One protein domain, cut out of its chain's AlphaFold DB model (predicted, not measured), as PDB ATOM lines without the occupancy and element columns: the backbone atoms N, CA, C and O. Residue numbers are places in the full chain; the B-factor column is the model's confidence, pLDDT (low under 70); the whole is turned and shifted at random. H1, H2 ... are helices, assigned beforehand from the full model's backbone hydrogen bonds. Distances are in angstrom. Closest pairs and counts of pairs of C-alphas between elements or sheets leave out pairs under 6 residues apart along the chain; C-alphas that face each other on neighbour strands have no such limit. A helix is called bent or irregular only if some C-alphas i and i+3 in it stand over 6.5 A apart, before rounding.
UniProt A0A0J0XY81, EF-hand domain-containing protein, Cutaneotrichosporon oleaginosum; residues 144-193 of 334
ATOM      1  N   GLU A 144     -39.396  36.118   8.054       76.81
ATOM      2  CA  GLU A 144     -38.700  34.893   7.655       76.81
ATOM      3  C   GLU A 144     -37.178  35.061   7.774       76.81
ATOM      4  O   GLU A 144     -36.492  34.229   8.374       76.81
ATOM      5  N   TYR A 145     -36.639  36.167   7.243       80.75
ATOM      6  CA  TYR A 145     -35.218  36.484   7.369       80.75
ATOM      7  C   TYR A 145     -34.813  36.618   8.842       80.75
ATOM      8  O   TYR A 145     -33.808  36.041   9.257       80.75
ATOM      9  N   PHE A 146     -35.616  37.306   9.654       80.81
ATOM     10  CA  PHE A 146     -35.362  37.468  11.083       80.81
ATOM     11  C   PHE A 146     -35.382  36.125  11.837       80.81
ATOM     12  O   PHE A 146     -34.439  35.783  12.552       80.81
ATOM     13  N   LEU A 147     -36.447  35.339  11.668       74.25
ATOM     14  CA  LEU A 147     -36.669  34.111  12.432       74.25
ATOM     15  C   LEU A 147     -35.719  32.987  12.028       74.25
ATOM     16  O   LEU A 147     -35.217  32.285  12.896       74.25
ATOM     17  N   HIS A 148     -35.439  32.811  10.738       75.69
ATOM     18  CA  HIS A 148     -34.646  31.667  10.285       75.69
ATOM     19  C   HIS A 148     -33.175  32.003  10.078       75.69
ATOM     20  O   HIS A 148     -32.307  31.170  10.347       75.69
ATOM     21  N   HIS A 149     -32.869  33.206   9.593       83.81
ATOM     22  CA  HIS A 149     -31.503  33.571   9.228       83.81
ATOM     23  C   HIS A 149     -30.820  34.398  10.316       83.81
ATOM     24  O   HIS A 149     -29.709  34.061  10.736       83.81
ATOM     25  N   GLU A 150     -31.481  35.445  10.815       85.38
ATOM     26  CA  GLU A 150     -30.920  36.283  11.877       85.38
ATOM     27  C   GLU A 150     -30.768  35.489  13.179       85.38
ATOM     28  O   GLU A 150     -29.698  35.514  13.782       85.38
ATOM     29  N   GLU A 151     -31.762  34.693  13.580       82.31
ATOM     30  CA  GLU A 151     -31.626  33.832  14.763       82.31
ATOM     31  C   GLU A 151     -30.462  32.835  14.619       82.31
ATOM     32  O   GLU A 151     -29.677  32.634  15.553       82.31
ATOM     33  N   LEU A 152     -30.289  32.244  13.435       81.06
ATOM     34  CA  LEU A 152     -29.281  31.212  13.226       81.06
ATOM     35  C   LEU A 152     -27.853  31.754  13.172       81.06
ATOM     36  O   LEU A 152     -26.939  31.168  13.761       81.06
ATOM     37  N   TYR A 153     -27.650  32.864  12.471       83.19
ATOM     38  CA  TYR A 153     -26.315  33.377  12.162       83.19
ATOM     39  C   TYR A 153     -25.960  34.661  12.912       83.19
ATOM     40  O   TYR A 153     -24.775  34.971  13.064       83.19
ATOM     41  N   HIS A 154     -26.956  35.369  13.440       88.06
ATOM     42  CA  HIS A 154     -26.848  36.708  14.021       88.06
ATOM     43  C   HIS A 154     -27.569  36.818  15.380       88.06
ATOM     44  O   HIS A 154     -28.114  37.861  15.715       88.06
ATOM     45  N   SER A 155     -27.561  35.766  16.206       85.31
ATOM     46  CA  SER A 155     -28.241  35.758  17.518       85.31
ATOM     47  C   SER A 155     -27.436  36.318  18.694       85.31
ATOM     48  O   SER A 155     -27.973  36.428  19.800       85.31
ATOM     49  N   THR A 156     -26.157  36.672  18.517       83.62
ATOM     50  CA  THR A 156     -25.326  37.209  19.606       83.62
ATOM     51  C   THR A 156     -24.801  38.606  19.283       83.62
ATOM     52  O   THR A 156     -24.618  38.945  18.115       83.62
ATOM     53  N   PRO A 157     -24.482  39.436  20.295       86.19
ATOM     54  CA  PRO A 157     -23.911  40.764  20.055       86.19
ATOM     55  C   PRO A 157     -22.630  40.744  19.210       86.19
ATOM     56  O   PRO A 157     -22.313  41.718  18.535       86.19
ATOM     57  N   GLU A 158     -21.872  39.647  19.258       85.06
ATOM     58  CA  GLU A 158     -20.658  39.454  18.466       85.06
ATOM     59  C   GLU A 158     -20.943  39.112  17.000       85.06
ATOM     60  O   GLU A 158     -20.103  39.410  16.153       85.06
ATOM     61  N   THR A 159     -22.087  38.491  16.700       85.00
ATOM     62  CA  THR A 159     -22.515  38.170  15.330       85.00
ATOM     63  C   THR A 159     -23.467  39.215  14.745       85.00
ATOM     64  O   THR A 159     -23.650  39.256  13.532       85.00
ATOM     65  N   GLN A 160     -23.990  40.128  15.564       87.69
ATOM     66  CA  GLN A 160     -24.755  41.311  15.156       87.69
ATOM     67  C   GLN A 160     -23.851  42.538  14.945       87.69
ATOM     68  O   GLN A 160     -24.079  43.611  15.507       87.69
ATOM     69  N   THR A 161     -22.792  42.391  14.146       87.06
ATOM     70  CA  THR A 161     -21.943  43.519  13.724       87.06
ATOM     71  C   THR A 161     -22.029  43.726  12.221       87.06
ATOM     72  O   THR A 161     -22.229  42.766  11.478       87.06
ATOM     73  N   ASP A 162     -21.809  44.959  11.759       85.38
ATOM     74  CA  ASP A 162     -21.815  45.315  10.332       85.38
ATOM     75  C   ASP A 162     -20.919  44.390   9.484       85.38
ATOM     76  O   ASP A 162     -21.224  44.099   8.331       85.38
ATOM     77  N   GLU A 163     -19.799  43.912  10.036       89.69
ATOM     78  CA  GLU A 163     -18.884  43.003   9.339       89.69
ATOM     79  C   GLU A 163     -19.363  41.545   9.300       89.69
ATOM     80  O   GLU A 163     -18.910  40.772   8.448       89.69
ATOM     81  N   SER A 164     -20.239  41.156  10.225       90.50
ATOM     82  CA  SER A 164     -20.705  39.779  10.390       90.50
ATOM     83  C   SER A 164     -21.814  39.418   9.402       90.50
ATOM     84  O   SER A 164     -21.866  38.271   8.968       90.50
ATOM     85  N   TYR A 165     -22.624  40.391   8.974       90.38
ATOM     86  CA  TYR A 165     -23.673  40.243   7.958       90.38
ATOM     87  C   TYR A 165     -23.101  40.093   6.538       90.38
ATOM     88  O   TYR A 165     -23.022  41.043   5.752       90.38
ATOM     89  N   ASN A 166     -22.631  38.894   6.210       90.38
ATOM     90  CA  ASN A 166     -21.962  38.602   4.943       90.38
ATOM     91  C   ASN A 166     -22.398  37.281   4.291       90.38
ATOM     92  O   ASN A 166     -21.833  36.904   3.254       90.38
ATOM     93  N   HIS A 167     -23.405  36.604   4.844       88.75
ATOM     94  CA  HIS A 167     -23.995  35.428   4.225       88.75
ATOM     95  C   HIS A 167     -24.655  35.817   2.889       88.75
ATOM     96  O   HIS A 167     -25.113  36.952   2.713       88.75
ATOM     97  N   PRO A 168     -24.678  34.910   1.894       88.38
ATOM     98  CA  PRO A 168     -25.358  35.157   0.623       88.38
ATOM     99  C   PRO A 168     -26.800  35.659   0.785       88.38
ATOM    100  O   PRO A 168     -27.224  36.532   0.024       88.38
ATOM    101  N   GLU A 169     -27.508  35.132   1.780       83.06
ATOM    102  CA  GLU A 169     -28.876  35.466   2.164       83.06
ATOM    103  C   GLU A 169     -28.966  36.883   2.755       83.06
ATOM    104  O   GLU A 169     -29.817  37.642   2.306       83.06
ATOM    105  N   ASP A 170     -28.029  37.309   3.618       87.56
ATOM    106  CA  ASP A 170     -27.943  38.700   4.125       87.56
ATOM    107  C   ASP A 170     -27.878  39.702   2.971       87.56
ATOM    108  O   ASP A 170     -28.623  40.677   2.880       87.56
ATOM    109  N   ILE A 171     -26.971  39.440   2.028       86.75
ATOM    110  CA  ILE A 171     -26.728  40.319   0.884       86.75
ATOM    111  C   ILE A 171     -27.944  40.345  -0.047       86.75
ATOM    112  O   ILE A 171     -28.194  41.362  -0.704       86.75
ATOM    113  N   ALA A 172     -28.652  39.223  -0.177       85.75
ATOM    114  CA  ALA A 172     -29.875  39.143  -0.960       85.75
ATOM    115  C   ALA A 172     -30.997  39.936  -0.283       85.75
ATOM    116  O   ALA A 172     -31.550  40.828  -0.928       85.75
ATOM    117  N   HIS A 173     -31.242  39.692   1.005       86.19
ATOM    118  CA  HIS A 173     -32.241  40.390   1.806       86.19
ATOM    119  C   HIS A 173     -32.022  41.907   1.757       86.19
ATOM    120  O   HIS A 173     -32.897  42.628   1.295       86.19
ATOM    121  N   PHE A 174     -30.814  42.417   2.033       85.94
ATOM    122  CA  PHE A 174     -30.549  43.866   1.983       85.94
ATOM    123  C   PHE A 174     -30.714  44.502   0.601       85.94
ATOM    124  O   PHE A 174     -31.030  45.687   0.493       85.94
ATOM    125  N   LYS A 175     -30.489  43.749  -0.481       87.31
ATOM    126  CA  LYS A 175     -30.767  44.251  -1.838       87.31
ATOM    127  C   LYS A 175     -32.260  44.351  -2.121       87.31
ATOM    128  O   LYS A 175     -32.641  45.136  -2.989       87.31
ATOM    129  N   HIS A 176     -33.060  43.535  -1.447       79.50
ATOM    130  CA  HIS A 176     -34.506  43.475  -1.593       79.50
ATOM    131  C   HIS A 176     -35.251  44.295  -0.532       79.50
ATOM    132  O   HIS A 176     -36.372  44.705  -0.802       79.50
ATOM    133  N   HIS A 177     -34.601  44.662   0.571       85.06
ATOM    134  CA  HIS A 177     -35.186  45.372   1.708       85.06
ATOM    135  C   HIS A 177     -35.954  46.640   1.317       85.06
ATOM    136  O   HIS A 177     -37.121  46.769   1.646       85.06
ATOM    137  N   GLU A 178     -35.374  47.529   0.496       82.06
ATOM    138  CA  GLU A 178     -36.077  48.749   0.038       82.06
ATOM    139  C   GLU A 178     -37.381  48.424  -0.718       82.06
ATOM    140  O   GLU A 178     -38.343  49.193  -0.694       82.06
ATOM    141  N   HIS A 179     -37.422  47.290  -1.422       81.75
ATOM    142  CA  HIS A 179     -38.627  46.850  -2.109       81.75
ATOM    143  C   HIS A 179     -39.664  46.278  -1.140       81.75
ATOM    144  O   HIS A 179     -40.844  46.591  -1.314       81.75
ATOM    145  N   ILE A 180     -39.222  45.472  -0.171       77.50
ATOM    146  CA  ILE A 180     -40.074  44.850   0.848       77.50
ATOM    147  C   ILE A 180     -40.706  45.938   1.715       77.50
ATOM    148  O   ILE A 180     -41.931  46.023   1.760       77.50
ATOM    149  N   GLU A 181     -39.886  46.842   2.264       81.44
ATOM    150  CA  GLU A 181     -40.341  48.002   3.033       81.44
ATOM    151  C   GLU A 181     -41.412  48.758   2.253       81.44
ATOM    152  O   GLU A 181     -42.509  48.938   2.758       81.44
ATOM    153  N   ALA A 182     -41.154  49.122   0.989       83.00
ATOM    154  CA  ALA A 182     -42.107  49.873   0.169       83.00
ATOM    155  C   ALA A 182     -43.433  49.134  -0.096       83.00
ATOM    156  O   ALA A 182     -44.466  49.784  -0.302       83.00
ATOM    157  N   GLU A 183     -43.418  47.801  -0.157       82.88
ATOM    158  CA  GLU A 183     -44.626  46.994  -0.324       82.88
ATOM    159  C   GLU A 183     -45.437  46.909   0.975       82.88
ATOM    160  O   GLU A 183     -46.656  47.121   0.933       82.88
ATOM    161  N   GLU A 184     -44.781  46.660   2.108       80.38
ATOM    162  CA  GLU A 184     -45.421  46.628   3.427       80.38
ATOM    163  C   GLU A 184     -45.995  48.004   3.786       80.38
ATOM    164  O   GLU A 184     -47.186  48.123   4.073       80.38
ATOM    165  N   ASP A 185     -45.235  49.074   3.564       83.19
ATOM    166  CA  ASP A 185     -45.670  50.470   3.647       83.19
ATOM    167  C   ASP A 185     -46.950  50.738   2.830       83.19
ATOM    168  O   ASP A 185     -47.845  51.507   3.198       83.19
ATOM    169  N   ALA A 186     -47.037  50.176   1.621       83.69
ATOM    170  CA  ALA A 186     -48.206  50.340   0.763       83.69
ATOM    171  C   ALA A 186     -49.409  49.541   1.288       83.69
ATOM    172  O   ALA A 186     -50.560  49.979   1.144       83.69
ATOM    173  N   ARG A 187     -49.151  48.378   1.892       79.25
ATOM    174  CA  ARG A 187     -50.154  47.514   2.515       79.25
ATOM    175  C   ARG A 187     -50.708  48.145   3.790       79.25
ATOM    176  O   ARG A 187     -51.931  48.213   3.911       79.25
ATOM    177  N   GLU A 188     -49.854  48.680   4.655       80.12
ATOM    178  CA  GLU A 188     -50.212  49.389   5.886       80.12
ATOM    179  C   GLU A 188     -51.075  50.612   5.578       80.12
ATOM    180  O   GLU A 188     -52.215  50.691   6.038       80.12
ATOM    181  N   ARG A 189     -50.650  51.477   4.642       85.19
ATOM    182  CA  ARG A 189     -51.482  52.613   4.195       85.19
ATOM    183  C   ARG A 189     -52.871  52.174   3.748       85.19
ATOM    184  O   ARG A 189     -53.867  52.837   4.035       85.19
ATOM    185  N   LYS A 190     -52.964  51.064   3.012       85.19
ATOM    186  CA  LYS A 190     -54.250  50.535   2.545       85.19
ATOM    187  C   LYS A 190     -55.087  49.977   3.697       85.19
ATOM    188  O   LYS A 190     -56.305  50.164   3.674       85.19
ATOM    189  N   PHE A 191     -54.464  49.289   4.649       81.56
ATOM    190  CA  PHE A 191     -55.119  48.709   5.818       81.56
ATOM    191  C   PHE A 191     -55.685  49.796   6.738       81.56
ATOM    192  O   PHE A 191     -56.860  49.748   7.102       81.56
ATOM    193  N   GLU A 192     -54.898  50.831   7.010       83.75
ATOM    194  CA  GLU A 192     -55.288  51.966   7.849       83.75
ATOM    195  C   GLU A 192     -56.187  52.986   7.130       83.75
ATOM    196  O   GLU A 192     -56.792  53.867   7.746       83.75
ATOM    197  N   GLY A 193     -56.319  52.862   5.807       86.88
ATOM    198  CA  GLY A 193     -57.114  53.774   4.987       86.88
ATOM    199  C   GLY A 193     -56.456  55.142   4.778       86.88
ATOM    200  O   GLY A 193     -57.155  56.128   4.518       86.88
TER     201      GLY A 193
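This is residues 144 to 193 of the 334 residues of the protein "EF-hand domain-containing protein" of Cutaneotrichosporon oleaginosum (UniProt A0A0J0XY81). A small head, made of the short helix H1, a long loop and the first arm H2a of a long bent helix, has the second arm H2b sticking out of it as a tail. H1 and H2a come near each other in the head without clearly touching, and the free residues 175 to 193 make most of the length. The printed part has 50 residues with two named helices, H1 then H2, and no named strand; its class is all helix. It is loose, with a radius of gyration of the C-alphas of 13.6 A, and spans 41 by 18 by 16 A.

H1, residues 144 to 153, begins at C-alpha 144 (-38.700, 34.893, 7.655) and is 13.3 A long. It is neither bent nor irregular, but only just: C-alphas 147 and 150 are 6.2 A apart. Residues 154 to 167 hold no named element. H2, residues 168 to 192, was assigned as one helix by its hydrogen bonds but is bent, with C-alphas 175 and 178 7.2 A apart. Its arm H2a, residues 168 to 175, begins at C-alpha 168 (-25.358, 35.157, 0.623). Its arm H2b, residues 178 to 192, is 21.0 A long and ends at C-alpha 192 (-55.288, 51.966, 7.849).

H1 and H2a are close but not clearly touching; their closest C-alphas, those of Tyr 145 and His 173, are 7.4 A apart. They run opposite ways at a steep tilt of 46 degrees. H2a and H2b stand at a steep tilt of 57 degrees. H1 and H2b are apart. Every O i to N i+4 pair is within hydrogen-bond range in H2a and H2b, against 4 of 6 in H1.

The two C-alphas farthest apart, those of Glu 158 and Gly 193, are 41.4 A apart. Without residues 175 to 193, which stand free, the body spans 21 by 18 by 10 A. The link from H1 to H2 is long, with 14 residues. The printed part has no cut. Its mean pLDDT is 84.0, and no printed residue is under 70.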